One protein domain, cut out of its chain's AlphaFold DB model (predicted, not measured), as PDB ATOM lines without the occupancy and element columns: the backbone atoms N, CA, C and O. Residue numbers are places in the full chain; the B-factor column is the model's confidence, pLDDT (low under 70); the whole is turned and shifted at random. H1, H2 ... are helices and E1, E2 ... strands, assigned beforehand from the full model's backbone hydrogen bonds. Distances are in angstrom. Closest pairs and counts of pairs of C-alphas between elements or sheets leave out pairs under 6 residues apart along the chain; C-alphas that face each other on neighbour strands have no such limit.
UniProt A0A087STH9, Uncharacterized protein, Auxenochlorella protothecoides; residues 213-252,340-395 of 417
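What this domain is: This is residues 213 to 252 and 340 to 395 of the 417 residues of an uncharacterized protein of Auxenochlorella protothecoides (UniProt A0A087STH9). One strongly twisted sheet of five strands forms a wall, with the single helix H1 over one of its faces and no named helix over the other. At one end a loop, residues 357 to 371, swings away beyond the end of E4 before the chain returns to H1. The printed part has 96 residues, with five named strands and one named helix in the order E1 E2 E3 E4 H1 E5. The sheet is mixed, in the order E3 E2 E1 E4 E5, and the class is mixed, helices and strands, though under half of the residues, 46, are in named elements. The whole is compact, with a radius of gyration of the C-alphas of 13.8 A, and its spans of 44 by 29 by 25 A make it only just elongated.

Where its parts are: E1, residues 223 to 231, begins with C-alpha 223 at (12.553, 13.640, -16.729) and is 24.1 A long. E4, residues 348 to 356, is 25.0 A long. E2 is residues 236 to 242, 17.2 A, and E3 is residues 247 to 251, 12.5 A. E5, residues 386 to 391, is 16.4 A long and ends with C-alpha 391 at (34.687, 20.264, -25.754). H1, residues 372 to 381, is 14.7 A long, with C-alpha 372 at (34.027, 6.793, -38.681).

How they stand to each other: E1 and E4 are parallel inner strands at 25 degrees, with N 230 and O 353 2.8 A apart, within hydrogen-bond range. E5, an edge strand, is parallel to E4 at 23 degrees, with N 354 and O 388 at 2.8 A. E1, E2 and E3 form a meander, each strand the antiparallel neighbour of the one before, and E1 and E2, like E2 and E3, are a hairpin. Between E2 and E1, N 241 and O 229 are within hydrogen-bond range at 2.9 A; between E3, the other edge strand, and E2, N 248 and O 240 are within hydrogen-bond range at 2.8 A. H1 is on the sheet at a height over the sheet of 8.7 A. It only just lies over E4, with 3 of its C-alphas, and runs along the strands at 21 degrees on the local plane. The closest C-alphas of H1 and E5 are those of Leu 381 and Val 387, 6.8 A. E4, H1 and E5 make a strand-helix-strand unit, two parallel neighbour strands with a helix between, whose crossover is right-handed. In H1 every O i to N i+4 pair is within hydrogen-bond range. E3 and E5 are apart.

The domain as a whole: The C-alphas farthest apart are those of Pro 346 and Gly 363, 44.4 A. Residues 253 to 339 are not printed, and C-alphas 252 and 340 are 17.7 A apart across the cut. The link from E4 to H1 is long, 15 residues. The mean pLDDT of the printed part is 72.5, and residues 213 to 217, 232 to 236, 355 to 376 and 390 to 395 are under 70.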
ATOM      1  N   LEU A 213      14.656  -0.017 -35.722       52.59
ATOM      2  CA  LEU A 213      15.638   1.044 -35.443       52.59
ATOM      3  C   LEU A 213      15.140   2.472 -35.731       52.59
ATOM      4  O   LEU A 213      15.915   3.427 -35.586       52.59
ATOM      5  N   GLU A 214      13.891   2.629 -36.166       53.22
ATOM      6  CA  GLU A 214      13.184   3.914 -36.268       53.22
ATOM      7  C   GLU A 214      12.557   4.241 -34.906       53.22
ATOM      8  O   GLU A 214      11.380   3.999 -34.675       53.22
ATOM      9  N   LYS A 215      13.377   4.730 -33.970       62.00
ATOM     10  CA  LYS A 215      12.893   5.383 -32.749       62.00
ATOM     11  C   LYS A 215      13.087   6.885 -32.883       62.00
ATOM     12  O   LYS A 215      14.172   7.321 -33.293       62.00
ATOM     13  N   ASP A 216      12.050   7.629 -32.526       66.12
ATOM     14  CA  ASP A 216      12.137   9.070 -32.352       66.12
ATOM     15  C   ASP A 216      13.025   9.393 -31.143       66.12
ATOM     16  O   ASP A 216      13.060   8.619 -30.179       66.12
ATOM     17  N   PRO A 217      13.800  10.490 -31.201       67.12
ATOM     18  CA  PRO A 217      14.583  10.933 -30.057       67.12
ATOM     19  C   PRO A 217      13.667  11.200 -28.847       67.12
ATOM     20  O   PRO A 217      12.510  11.580 -29.038       67.12
ATOM     21  N   PRO A 218      14.170  11.039 -27.606       74.69
ATOM     22  CA  PRO A 218      13.415  11.421 -26.416       74.69
ATOM     23  C   PRO A 218      12.995  12.899 -26.485       74.69
ATOM     24  O   PRO A 218      13.788  13.715 -26.967       74.69
ATOM     25  N   PRO A 219      11.791  13.259 -26.007       76.75
ATOM     26  CA  PRO A 219      11.347  14.646 -25.987       76.75
ATOM     27  C   PRO A 219      12.189  15.476 -25.004       76.75
ATOM     28  O   PRO A 219      12.706  14.959 -24.011       76.75
ATOM     29  N   ASP A 220      12.351  16.770 -25.294       72.31
ATOM     30  CA  ASP A 220      13.273  17.656 -24.567       72.31
ATOM     31  C   ASP A 220      12.880  17.892 -23.094       72.31
ATOM     32  O   ASP A 220      13.740  18.242 -22.280       72.31
ATOM     33  N   ASP A 221      11.607  17.681 -22.751       79.38
ATOM     34  CA  ASP A 221      11.008  17.834 -21.421       79.38
ATOM     35  C   ASP A 221      10.964  16.529 -20.600       79.38
ATOM     36  O   ASP A 221      10.483  16.528 -19.463       79.38
ATOM     37  N   ALA A 222      11.489  15.420 -21.134       82.12
ATOM     38  CA  ALA A 222      11.559  14.156 -20.408       82.12
ATOM     39  C   ALA A 222      12.346  14.302 -19.093       82.12
ATOM     40  O   ALA A 222      13.406  14.935 -19.036       82.12
ATOM     41  N   ARG A 223      11.857  13.653 -18.026       88.12
ATOM     42  CA  ARG A 223      12.553  13.640 -16.729       88.12
ATOM     43  C   ARG A 223      13.917  12.971 -16.878       88.12
ATOM     44  O   ARG A 223      14.056  11.975 -17.576       88.12
ATOM     45  N   ILE A 224      14.937  13.501 -16.220       89.44
ATOM     46  CA  ILE A 224      16.288  12.945 -16.331       89.44
ATOM     47  C   ILE A 224      16.381  11.698 -15.443       89.44
ATOM     48  O   ILE A 224      16.081  11.784 -14.256       89.44
ATOM     49  N   ASP A 225      16.765  10.562 -16.034       91.00
ATOM     50  CA  ASP A 225      17.032   9.297 -15.327       91.00
ATOM     51  C   ASP A 225      18.417   9.338 -14.674       91.00
ATOM     52  O   ASP A 225      18.539   9.181 -13.466       91.00
ATOM     53  N   LYS A 226      19.450   9.597 -15.487       89.94
ATOM     54  CA  LYS A 226      20.849   9.651 -15.047       89.94
ATOM     55  C   LYS A 226      21.754  10.412 -16.008       89.94
ATOM     56  O   LYS A 226      21.421  10.612 -17.187       89.94
ATOM     57  N   TYR A 227      22.943  10.751 -15.518       89.06
ATOM     58  CA  TYR A 227      24.038  11.316 -16.306       89.06
ATOM     59  C   TYR A 227      25.123  10.280 -16.589       89.06
ATOM     60  O   TYR A 227      25.533   9.533 -15.702       89.06
ATOM     61  N   VAL A 228      25.620  10.261 -17.827       88.31
ATOM     62  CA  VAL A 228      26.694   9.358 -18.252       88.31
ATOM     63  C   VAL A 228      27.732  10.110 -19.074       88.31
ATOM     64  O   VAL A 228      27.409  10.706 -20.099       88.31
ATOM     65  N   GLY A 229      28.998  10.049 -18.669       86.44
ATOM     66  CA  GLY A 229      30.128  10.516 -19.472       86.44
ATOM     67  C   GLY A 229      30.702   9.381 -20.314       86.44
ATOM     68  O   GLY A 229      31.029   8.332 -19.765       86.44
ATOM     69  N   ILE A 230      30.842   9.569 -21.629       84.38
ATOM     70  CA  ILE A 230      31.441   8.579 -22.535       84.38
ATOM     71  C   ILE A 230      32.748   9.101 -23.134       84.38
ATOM     72  O   ILE A 230      32.781  10.121 -23.825       84.38
ATOM     73  N   ASP A 231      33.801   8.308 -22.954       77.19
ATOM     74  CA  ASP A 231      35.113   8.474 -23.564       77.19
ATOM     75  C   ASP A 231      35.407   7.336 -24.563       77.19
ATOM     76  O   ASP A 231      35.509   6.164 -24.174       77.19
ATOM     77  N   PRO A 232      35.568   7.612 -25.868       69.12
ATOM     78  CA  PRO A 232      36.088   6.622 -26.798       69.12
ATOM     79  C   PRO A 232      37.594   6.397 -26.563       69.12
ATOM     80  O   PRO A 232      38.440   7.102 -27.099       69.12
ATOM     81  N   GLY A 233      37.957   5.362 -25.798       60.22
ATOM     82  CA  GLY A 233      39.347   4.996 -25.457       60.22
ATOM     83  C   GLY A 233      40.252   4.574 -26.640       60.22
ATOM     84  O   GLY A 233      39.792   4.394 -27.764       60.22
ATOM     85  N   ARG A 234      41.584   4.488 -26.434       56.88
ATOM     86  CA  ARG A 234      42.564   4.176 -27.518       56.88
ATOM     87  C   ARG A 234      42.501   2.706 -27.923       56.88
ATOM     88  O   ARG A 234      42.698   2.354 -29.081       56.88
ATOM     89  N   THR A 235      42.233   1.856 -26.942       57.62
ATOM     90  CA  THR A 235      42.156   0.397 -27.060       57.62
ATOM     91  C   THR A 235      40.711  -0.108 -27.027       57.62
ATOM     92  O   THR A 235      40.395  -1.148 -27.615       57.62
ATOM     93  N   LYS A 236      39.811   0.640 -26.381       68.38
ATOM     94  CA  LYS A 236      38.374   0.358 -26.283       68.38
ATOM     95  C   LYS A 236      37.582   1.179 -27.299       68.38
ATOM     96  O   LYS A 236      38.033   2.223 -27.740       68.38
ATOM     97  N   MET A 237      36.399   0.699 -27.664       74.38
ATOM     98  CA  MET A 237      35.487   1.436 -28.534       74.38
ATOM     99  C   MET A 237      34.833   2.594 -27.767       74.38
ATOM    100  O   MET A 237      34.762   3.697 -28.301       74.38
ATOM    101  N   PHE A 238      34.452   2.358 -26.506       78.50
ATOM    102  CA  PHE A 238      34.192   3.402 -25.514       78.50
ATOM    103  C   PHE A 238      34.297   2.875 -24.079       78.50
ATOM    104  O   PHE A 238      34.186   1.670 -23.833       78.50
ATOM    105  N   THR A 239      34.466   3.805 -23.150       83.06
ATOM    106  CA  THR A 239      34.225   3.660 -21.718       83.06
ATOM    107  C   THR A 239      33.183   4.702 -21.333       83.06
ATOM    108  O   THR A 239      33.265   5.842 -21.768       83.06
ATOM    109  N   ALA A 240      32.194   4.299 -20.560       86.88
ATOM    110  CA  ALA A 240      31.117   5.116 -20.052       86.88
ATOM    111  C   ALA A 240      31.141   5.046 -18.524       86.88
ATOM    112  O   ALA A 240      31.323   3.961 -17.968       86.88
ATOM    113  N   VAL A 241      30.978   6.186 -17.867       86.00
ATOM    114  CA  VAL A 241      30.921   6.297 -16.407       86.00
ATOM    115  C   VAL A 241      29.662   7.067 -16.049       86.00
ATOM    116  O   VAL A 241      29.423   8.130 -16.623       86.00
ATOM    117  N   ASP A 242      28.842   6.512 -15.165       87.44
ATOM    118  CA  ASP A 242      27.653   7.200 -14.660       87.44
ATOM    119  C   ASP A 242      27.948   8.038 -13.405       87.44
ATOM    120  O   ASP A 242      29.065   8.054 -12.882       87.44
ATOM    121  N   GLU A 243      26.938   8.760 -12.925       84.69
ATOM    122  CA  GLU A 243      27.027   9.604 -11.725       84.69
ATOM    123  C   GLU A 243      27.328   8.838 -10.426       84.69
ATOM    124  O   GLU A 243      27.771   9.434  -9.446       84.69
ATOM    125  N   HIS A 244      27.153   7.515 -10.424       86.44
ATOM    126  CA  HIS A 244      27.474   6.627  -9.306       86.44
ATOM    127  C   HIS A 244      28.838   5.943  -9.473       86.44
ATOM    128  O   HIS A 244      29.153   5.005  -8.741       86.44
ATOM    129  N   ALA A 245      29.655   6.407 -10.424       83.62
ATOM    130  CA  ALA A 245      30.949   5.832 -10.781       83.62
ATOM    131  C   ALA A 245      30.884   4.378 -11.288       83.62
ATOM    132  O   ALA A 245      31.913   3.693 -11.339       83.62
ATOM    133  N   ASN A 246      29.716   3.901 -11.734       86.88
ATOM    134  CA  ASN A 246      29.634   2.611 -12.405       86.88
ATOM    135  C   ASN A 246      30.253   2.725 -13.796       86.88
ATOM    136  O   ASN A 246      29.920   3.610 -14.589       86.88
ATOM    137  N   VAL A 247      31.139   1.785 -14.112       86.94
ATOM    138  CA  VAL A 247      31.878   1.778 -15.373       86.94
ATOM    139  C   VAL A 247      31.275   0.752 -16.325       86.94
ATOM    140  O   VAL A 247      31.342  -0.452 -16.090       86.94
ATOM    141  N   THR A 248      30.765   1.223 -17.460       85.81
ATOM    142  CA  THR A 248      30.374   0.376 -18.597       85.81
ATOM    143  C   THR A 248      31.380   0.578 -19.718       85.81
ATOM    144  O   THR A 248      31.736   1.702 -20.040       85.81
ATOM    145  N   SER A 249      31.887  -0.475 -20.356       84.69
ATOM    146  CA  SER A 249      32.829  -0.283 -21.465       84.69
ATOM    147  C   SER A 249      32.611  -1.296 -22.569       84.69
ATOM    148  O   SER A 249      32.377  -2.463 -22.284       84.69
ATOM    149  N   CYS A 250      32.760  -0.860 -23.818       82.38
ATOM    150  CA  CYS A 250      32.825  -1.760 -24.958       82.38
ATOM    151  C   CYS A 250      34.259  -1.812 -25.470       82.38
ATOM    152  O   CYS A 250      34.813  -0.812 -25.940       82.38
ATOM    153  N   SER A 251      34.866  -2.996 -25.461       81.81
ATOM    154  CA  SER A 251      36.191  -3.160 -26.068       81.81
ATOM    155  C   SER A 251      36.111  -3.136 -27.602       81.81
ATOM    156  O   SER A 251      35.093  -3.493 -28.199       81.81
ATOM    157  N   SER A 252      37.205  -2.773 -28.282       76.31
ATOM    158  CA  SER A 252      37.265  -2.863 -29.752       76.31
ATOM    159  C   SER A 252      37.105  -4.308 -30.237       76.31
ATOM    160  O   SER A 252      36.494  -4.562 -31.274       76.31
ATOM    161  N   GLU A 340      21.398   1.123 -26.854       85.69
ATOM    162  CA  GLU A 340      20.328   0.635 -25.972       85.69
ATOM    163  C   GLU A 340      20.750   0.515 -24.503       85.69
ATOM    164  O   GLU A 340      19.903   0.633 -23.627       85.69
ATOM    165  N   GLN A 341      22.046   0.369 -24.210       85.56
ATOM    166  CA  GLN A 341      22.562   0.360 -22.832       85.56
ATOM    167  C   GLN A 341      22.332   1.695 -22.100       85.56
ATOM    168  O   GLN A 341      22.384   1.747 -20.873       85.56
ATOM    169  N   PHE A 342      22.071   2.770 -22.848       87.88
ATOM    170  CA  PHE A 342      21.787   4.107 -22.326       87.88
ATOM    171  C   PHE A 342      20.302   4.475 -22.411       87.88
ATOM    172  O   PHE A 342      19.941   5.614 -22.118       87.88
ATOM    173  N   HIS A 343      19.442   3.548 -22.835       88.75
ATOM    174  CA  HIS A 343      18.010   3.788 -22.932       88.75
ATOM    175  C   HIS A 343      17.398   3.877 -21.530       88.75
ATOM    176  O   HIS A 343      17.520   2.943 -20.736       88.75
ATOM    177  N   ALA A 344      16.748   5.000 -21.240       87.94
ATOM    178  CA  ALA A 344      16.070   5.230 -19.971       87.94
ATOM    179  C   ALA A 344      14.686   4.547 -19.932       87.94
ATOM    180  O   ALA A 344      14.155   4.147 -20.978       87.94
ATOM    181  N   PRO A 345      14.078   4.402 -18.742       88.12
ATOM    182  CA  PRO A 345      12.683   3.994 -18.613       88.12
ATOM    183  C   PRO A 345      11.714   4.953 -19.340       88.12
ATOM    184  O   PRO A 345      12.051   6.116 -19.575       88.12
ATOM    185  N   PRO A 346      10.491   4.503 -19.689       85.88
ATOM    186  CA  PRO A 346       9.486   5.354 -20.327       85.88
ATOM    187  C   PRO A 346       9.207   6.642 -19.538       85.88
ATOM    188  O   PRO A 346       9.065   6.612 -18.318       85.88
ATOM    189  N   GLY A 347       9.112   7.774 -20.242       84.50
ATOM    190  CA  GLY A 347       8.910   9.095 -19.631       84.50
ATOM    191  C   GLY A 347      10.178   9.732 -19.049       84.50
ATOM    192  O   GLY A 347      10.108  10.841 -18.514       84.50
ATOM    193  N   MET A 348      11.328   9.060 -19.166       90.88
ATOM    194  CA  MET A 348      12.625   9.576 -18.749       90.88
ATOM    195  C   MET A 348      13.647   9.595 -19.891       90.88
ATOM    196  O   MET A 348      13.456   8.977 -20.940       90.88
ATOM    197  N   THR A 349      14.759  10.299 -19.687       91.25
ATOM    198  CA  THR A 349      15.904  10.318 -20.599       91.25
ATOM    199  C   THR A 349      17.222  10.220 -19.840       91.25
ATOM    200  O   THR A 349      17.425  10.863 -18.813       91.25
ATOM    201  N   THR A 350      18.171   9.478 -20.401       91.25
ATOM    202  CA  THR A 350      19.577   9.550 -19.995       91.25
ATOM    203  C   THR A 350      20.217  10.763 -20.666       91.25
ATOM    204  O   THR A 350      20.004  10.983 -21.865       91.25
ATOM    205  N   ILE A 351      21.022  11.532 -19.935       87.50
ATOM    206  CA  ILE A 351      21.891  12.558 -20.524       87.50
ATOM    207  C   ILE A 351      23.287  11.971 -20.695       87.50
ATOM    208  O   ILE A 351      23.933  11.566 -19.732       87.50
ATOM    209  N   VAL A 352      23.763  11.947 -21.936       87.19
ATOM    210  CA  VAL A 352      25.070  11.401 -22.294       87.19
ATOM    211  C   VAL A 352      26.006  12.522 -22.730       87.19
ATOM    212  O   VAL A 352      25.833  13.100 -23.803       87.19
ATOM    213  N   GLY A 353      27.015  12.805 -21.913       82.88
ATOM    214  CA  GLY A 353      28.124  13.687 -22.252       82.88
ATOM    215  C   GLY A 353      29.154  12.955 -23.110       82.88
ATOM    216  O   GLY A 353      29.687  11.927 -22.698       82.88
ATOM    217  N   VAL A 354      29.453  13.474 -24.298       79.12
ATOM    218  CA  VAL A 354      30.486  12.937 -25.196       79.12
ATOM    219  C   VAL A 354      31.542  13.998 -25.468       79.12
ATOM    220  O   VAL A 354      31.201  15.130 -25.799       79.12
ATOM    221  N   GLY A 355      32.822  13.636 -25.372       69.94
ATOM    222  CA  GLY A 355      33.912  14.543 -25.749       69.94
ATOM    223  C   GLY A 355      33.801  15.002 -27.211       69.94
ATOM    224  O   GLY A 355      33.320  14.250 -28.066       69.94
ATOM    225  N   ASN A 356      34.227  16.230 -27.515       64.06
ATOM    226  CA  ASN A 356      34.305  16.762 -28.871       64.06
ATOM    227  C   ASN A 356      35.671  16.465 -29.504       64.06
ATOM    228  O   ASN A 356      36.643  17.183 -29.288       64.06
ATOM    229  N   TRP A 357      35.698  15.458 -30.373       61.84
ATOM    230  CA  TRP A 357      36.900  14.962 -31.053       61.84
ATOM    231  C   TRP A 357      37.238  15.733 -32.343       61.84
ATOM    232  O   TRP A 357      38.017  15.260 -33.172       61.84
ATOM    233  N   SER A 358      36.596  16.876 -32.611       52.78
ATOM    234  CA  SER A 358      36.803  17.610 -33.868       52.78
ATOM    235  C   SER A 358      38.131  18.373 -33.933       52.78
ATOM    236  O   SER A 358      38.521  18.805 -35.019       52.78
ATOM    237  N   ALA A 359      38.815  18.564 -32.802       49.19
ATOM    238  CA  ALA A 359      40.072  19.299 -32.737       49.19
ATOM    239  C   ALA A 359      41.245  18.427 -33.227       49.19
ATOM    240  O   ALA A 359      41.564  17.398 -32.647       49.19
ATOM    241  N   GLN A 360      41.893  18.839 -34.319       50.28
ATOM    242  CA  GLN A 360      43.161  18.259 -34.771       50.28
ATOM    243  C   GLN A 360      44.310  19.011 -34.094       50.28
ATOM    244  O   GLN A 360      44.772  20.022 -34.626       50.28
ATOM    245  N   ASP A 361      44.780  18.561 -32.936       48.31
ATOM    246  CA  ASP A 361      45.981  19.133 -32.332       48.31
ATOM    247  C   ASP A 361      47.249  18.497 -32.939       48.31
ATOM    248  O   ASP A 361      47.423  17.286 -33.042       48.31
ATOM    249  N   GLY A 362      48.178  19.343 -33.388       41.09
ATOM    250  CA  GLY A 362      49.466  18.898 -33.937       41.09
ATOM    251  C   GLY A 362      50.422  18.305 -32.893       41.09
ATOM    252  O   GLY A 362      51.479  17.812 -33.277       41.09
ATOM    253  N   GLY A 363      50.064  18.367 -31.604       41.53
ATOM    254  CA  GLY A 363      50.862  17.905 -30.463       41.53
ATOM    255  C   GLY A 363      50.583  16.468 -30.010       41.53
ATOM    256  O   GLY A 363      51.316  15.958 -29.168       41.53
ATOM    257  N   GLY A 364      49.567  15.794 -30.567       44.00
ATOM    258  CA  GLY A 364      49.281  14.379 -30.296       44.00
ATOM    259  C   GLY A 364      48.650  14.078 -28.929       44.00
ATOM    260  O   GLY A 364      48.657  12.912 -28.512       44.00
ATOM    261  N   ILE A 365      48.120  15.096 -28.239       39.94
ATOM    262  CA  ILE A 365      47.443  14.948 -26.943       39.94
ATOM    263  C   ILE A 365      45.966  14.606 -27.179       39.94
ATOM    264  O   ILE A 365      45.479  13.615 -26.630       39.94
ATOM    265  N   MET A 366      45.286  15.333 -28.068       43.38
ATOM    266  CA  MET A 366      43.965  14.967 -28.583       43.38
ATOM    267  C   MET A 366      44.116  13.993 -29.759       43.38
ATOM    268  O   MET A 366      45.151  13.913 -30.430       43.38
ATOM    269  N   ARG A 367      43.102  13.153 -30.006       51.06
ATOM    270  CA  ARG A 367      43.125  12.366 -31.250       51.06
ATOM    271  C   ARG A 367      42.621  13.240 -32.379       51.06
ATOM    272  O   ARG A 367      41.627  13.936 -32.239       51.06
ATOM    273  N   GLY A 368      43.259  13.094 -33.538       49.81
ATOM    274  CA  GLY A 368      42.699  13.571 -34.797       49.81
ATOM    275  C   GLY A 368      41.313  12.974 -35.091       49.81
ATOM    276  O   GLY A 368      40.751  12.226 -34.296       49.81
ATOM    277  N   THR A 369      40.783  13.275 -36.280       49.38
ATOM    278  CA  THR A 369      39.390  13.021 -36.689       49.38
ATOM    279  C   THR A 369      38.790  11.731 -36.107       49.38
ATOM    280  O   THR A 369      39.359  10.652 -36.325       49.38
ATOM    281  N   PRO A 370      37.620  11.801 -35.438       51.56
ATOM    282  CA  PRO A 370      37.046  10.657 -34.757       51.56
ATOM    283  C   PRO A 370      36.875   9.478 -35.718       51.56
ATOM    284  O   PRO A 370      36.519   9.675 -36.890       51.56
ATOM    285  N   PRO A 371      37.087   8.234 -35.248       56.47
ATOM    286  CA  PRO A 371      36.895   7.066 -36.088       56.47
ATOM    287  C   PRO A 371      35.484   7.093 -36.694       56.47
ATOM    288  O   PRO A 371      34.503   7.295 -35.985       56.47
ATOM    289  N   ARG A 372      35.345   6.840 -38.005       57.47
ATOM    290  CA  ARG A 372      34.027   6.793 -38.681       57.47
ATOM    291  C   ARG A 372      32.955   5.963 -37.941       57.47
ATOM    292  O   ARG A 372      31.791   6.359 -37.998       57.47
ATOM    293  N   PRO A 373      33.287   4.835 -37.277       62.03
ATOM    294  CA  PRO A 373      32.341   4.126 -36.417       62.03
ATOM    295  C   PRO A 373      31.753   4.985 -35.288       62.03
ATOM    296  O   PRO A 373      30.546   4.944 -35.094       62.03
ATOM    297  N   TRP A 374      32.565   5.813 -34.621       65.25
ATOM    298  CA  TRP A 374      32.152   6.677 -33.509       65.25
ATOM    299  C   TRP A 374      31.123   7.728 -33.933       65.25
ATOM    300  O   TRP A 374      30.070   7.847 -33.316       65.25
ATOM    301  N   ILE A 375      31.357   8.415 -35.057       63.94
ATOM    302  CA  ILE A 375      30.418   9.417 -35.598       63.94
ATOM    303  C   ILE A 375      29.032   8.798 -35.845       63.94
ATOM    304  O   ILE A 375      28.001   9.415 -35.578       63.94
ATOM    305  N   ARG A 376      28.988   7.557 -36.345       66.44
ATOM    306  CA  ARG A 376      27.723   6.840 -36.561       66.44
ATOM    307  C   ARG A 376      27.077   6.401 -35.252       66.44
ATOM    308  O   ARG A 376      25.854   6.464 -35.156       66.44
ATOM    309  N   SER A 377      27.872   5.988 -34.266       70.25
ATOM    310  CA  SER A 377      27.386   5.676 -32.921       70.25
ATOM    311  C   SER A 377      26.723   6.885 -32.261       70.25
ATOM    312  O   SER A 377      25.634   6.731 -31.721       70.25
ATOM    313  N   LEU A 378      27.278   8.093 -32.407       71.81
ATOM    314  CA  LEU A 378      26.654   9.329 -31.907       71.81
ATOM    315  C   LEU A 378      25.260   9.566 -32.501       71.81
ATOM    316  O   LEU A 378      24.320   9.888 -31.779       71.81
ATOM    317  N   GLY A 379      25.104   9.357 -33.812       74.12
ATOM    318  CA  GLY A 379      23.802   9.473 -34.473       74.12
ATOM    319  C   GLY A 379      22.764   8.462 -33.972       74.12
ATOM    320  O   GLY A 379      21.571   8.741 -34.040       74.12
ATOM    321  N   ARG A 380      23.198   7.300 -33.461       81.94
ATOM    322  CA  ARG A 380      22.305   6.288 -32.868       81.94
ATOM    323  C   ARG A 380      22.023   6.537 -31.396       81.94
ATOM    324  O   ARG A 380      20.884   6.350 -30.994       81.94
ATOM    325  N   LEU A 381      23.004   7.020 -30.635       80.50
ATOM    326  CA  LEU A 381      22.809   7.456 -29.250       80.50
ATOM    327  C   LEU A 381      21.730   8.537 -29.160       80.50
ATOM    328  O   LEU A 381      20.808   8.408 -28.371       80.50
ATOM    329  N   ARG A 382      21.747   9.518 -30.072       83.62
ATOM    330  CA  ARG A 382      20.718  10.573 -30.139       83.62
ATOM    331  C   ARG A 382      19.277  10.072 -30.309       83.62
ATOM    332  O   ARG A 382      18.361  10.847 -30.088       83.62
ATOM    333  N   ARG A 383      19.062   8.819 -30.726       83.38
ATOM    334  CA  ARG A 383      17.717   8.224 -30.851       83.38
ATOM    335  C   ARG A 383      17.204   7.596 -29.560       83.38
ATOM    336  O   ARG A 383      16.037   7.254 -29.486       83.38
ATOM    337  N   VAL A 384      18.080   7.352 -28.589       84.44
ATOM    338  CA  VAL A 384      17.747   6.621 -27.354       84.44
ATOM    339  C   VAL A 384      18.039   7.429 -26.095       84.44
ATOM    340  O   VAL A 384      17.540   7.087 -25.029       84.44
ATOM    341  N   CYS A 385      18.845   8.483 -26.208       86.12
ATOM    342  CA  CYS A 385      19.209   9.365 -25.113       86.12
ATOM    343  C   CYS A 385      19.515  10.779 -25.622       86.12
ATOM    344  O   CYS A 385      19.764  11.008 -26.813       86.12
ATOM    345  N   ARG A 386      19.542  11.736 -24.695       85.25
ATOM    346  CA  ARG A 386      19.943  13.113 -24.976       85.25
ATOM    347  C   ARG A 386      21.467  13.208 -24.969       85.25
ATOM    348  O   ARG A 386      22.100  13.035 -23.933       85.25
ATOM    349  N   VAL A 387      22.068  13.491 -26.125       84.00
ATOM    350  CA  VAL A 387      23.532  13.568 -26.277       84.00
ATOM    351  C   VAL A 387      24.007  15.016 -26.219       84.00
ATOM    352  O   VAL A 387      23.645  15.822 -27.077       84.00
ATOM    353  N   VAL A 388      24.884  15.315 -25.264       80.81
ATOM    354  CA  VAL A 388      25.551  16.610 -25.108       80.81
ATOM    355  C   VAL A 388      27.008  16.460 -25.527       80.81
ATOM    356  O   VAL A 388      27.740  15.643 -24.976       80.81
ATOM    357  N   VAL A 389      27.436  17.238 -26.519       73.06
ATOM    358  CA  VAL A 389      28.841  17.274 -26.942       73.06
ATOM    359  C   VAL A 389      29.583  18.279 -26.064       73.06
ATOM    360  O   VAL A 389      29.178  19.435 -25.982       73.06
ATOM    361  N   VAL A 390      30.651  17.836 -25.406       68.31
ATOM    362  CA  VAL A 390      31.469  18.622 -24.475       68.31
ATOM    363  C   VAL A 390      32.858  18.797 -25.072       68.31
ATOM    364  O   VAL A 390      33.491  17.811 -25.434       68.31
ATOM    365  N   ASP A 391      33.358  20.027 -25.181       60.97
ATOM    366  CA  ASP A 391      34.687  20.264 -25.754       60.97
ATOM    367  C   ASP A 391      35.806  19.577 -24.958       60.97
ATOM    368  O   ASP A 391      35.942  19.773 -23.749       60.97
ATOM    369  N   GLU A 392      36.637  18.788 -25.652       53.50
ATOM    370  CA  GLU A 392      37.608  17.870 -25.034       53.50
ATOM    371  C   GLU A 392      38.720  18.598 -24.252       53.50
ATOM    372  O   GLU A 392      39.294  18.054 -23.308       53.50
ATOM    373  N   HIS A 393      38.957  19.886 -24.541       47.53
ATOM    374  CA  HIS A 393      39.858  20.738 -23.748       47.53
ATOM    375  C   HIS A 393      39.424  20.820 -22.267       47.53
ATOM    376  O   HIS A 393      40.229  21.146 -21.394       47.53
ATOM    377  N   ARG A 394      38.159  20.509 -21.959       39.75
ATOM    378  CA  ARG A 394      37.616  20.481 -20.595       39.75
ATOM    379  C   ARG A 394      37.479  19.075 -20.005       39.75
ATOM    380  O   ARG A 394      37.133  18.970 -18.840       39.75
ATOM    381  N   THR A 395      37.747  18.003 -20.752       48.03
ATOM    382  CA  THR A 395      37.598  16.623 -20.245       48.03
ATOM    383  C   THR A 395      38.926  15.976 -19.856       48.03
ATOM    384  O   THR A 395      38.930  15.095 -19.006       48.03
TER     385      THR A 395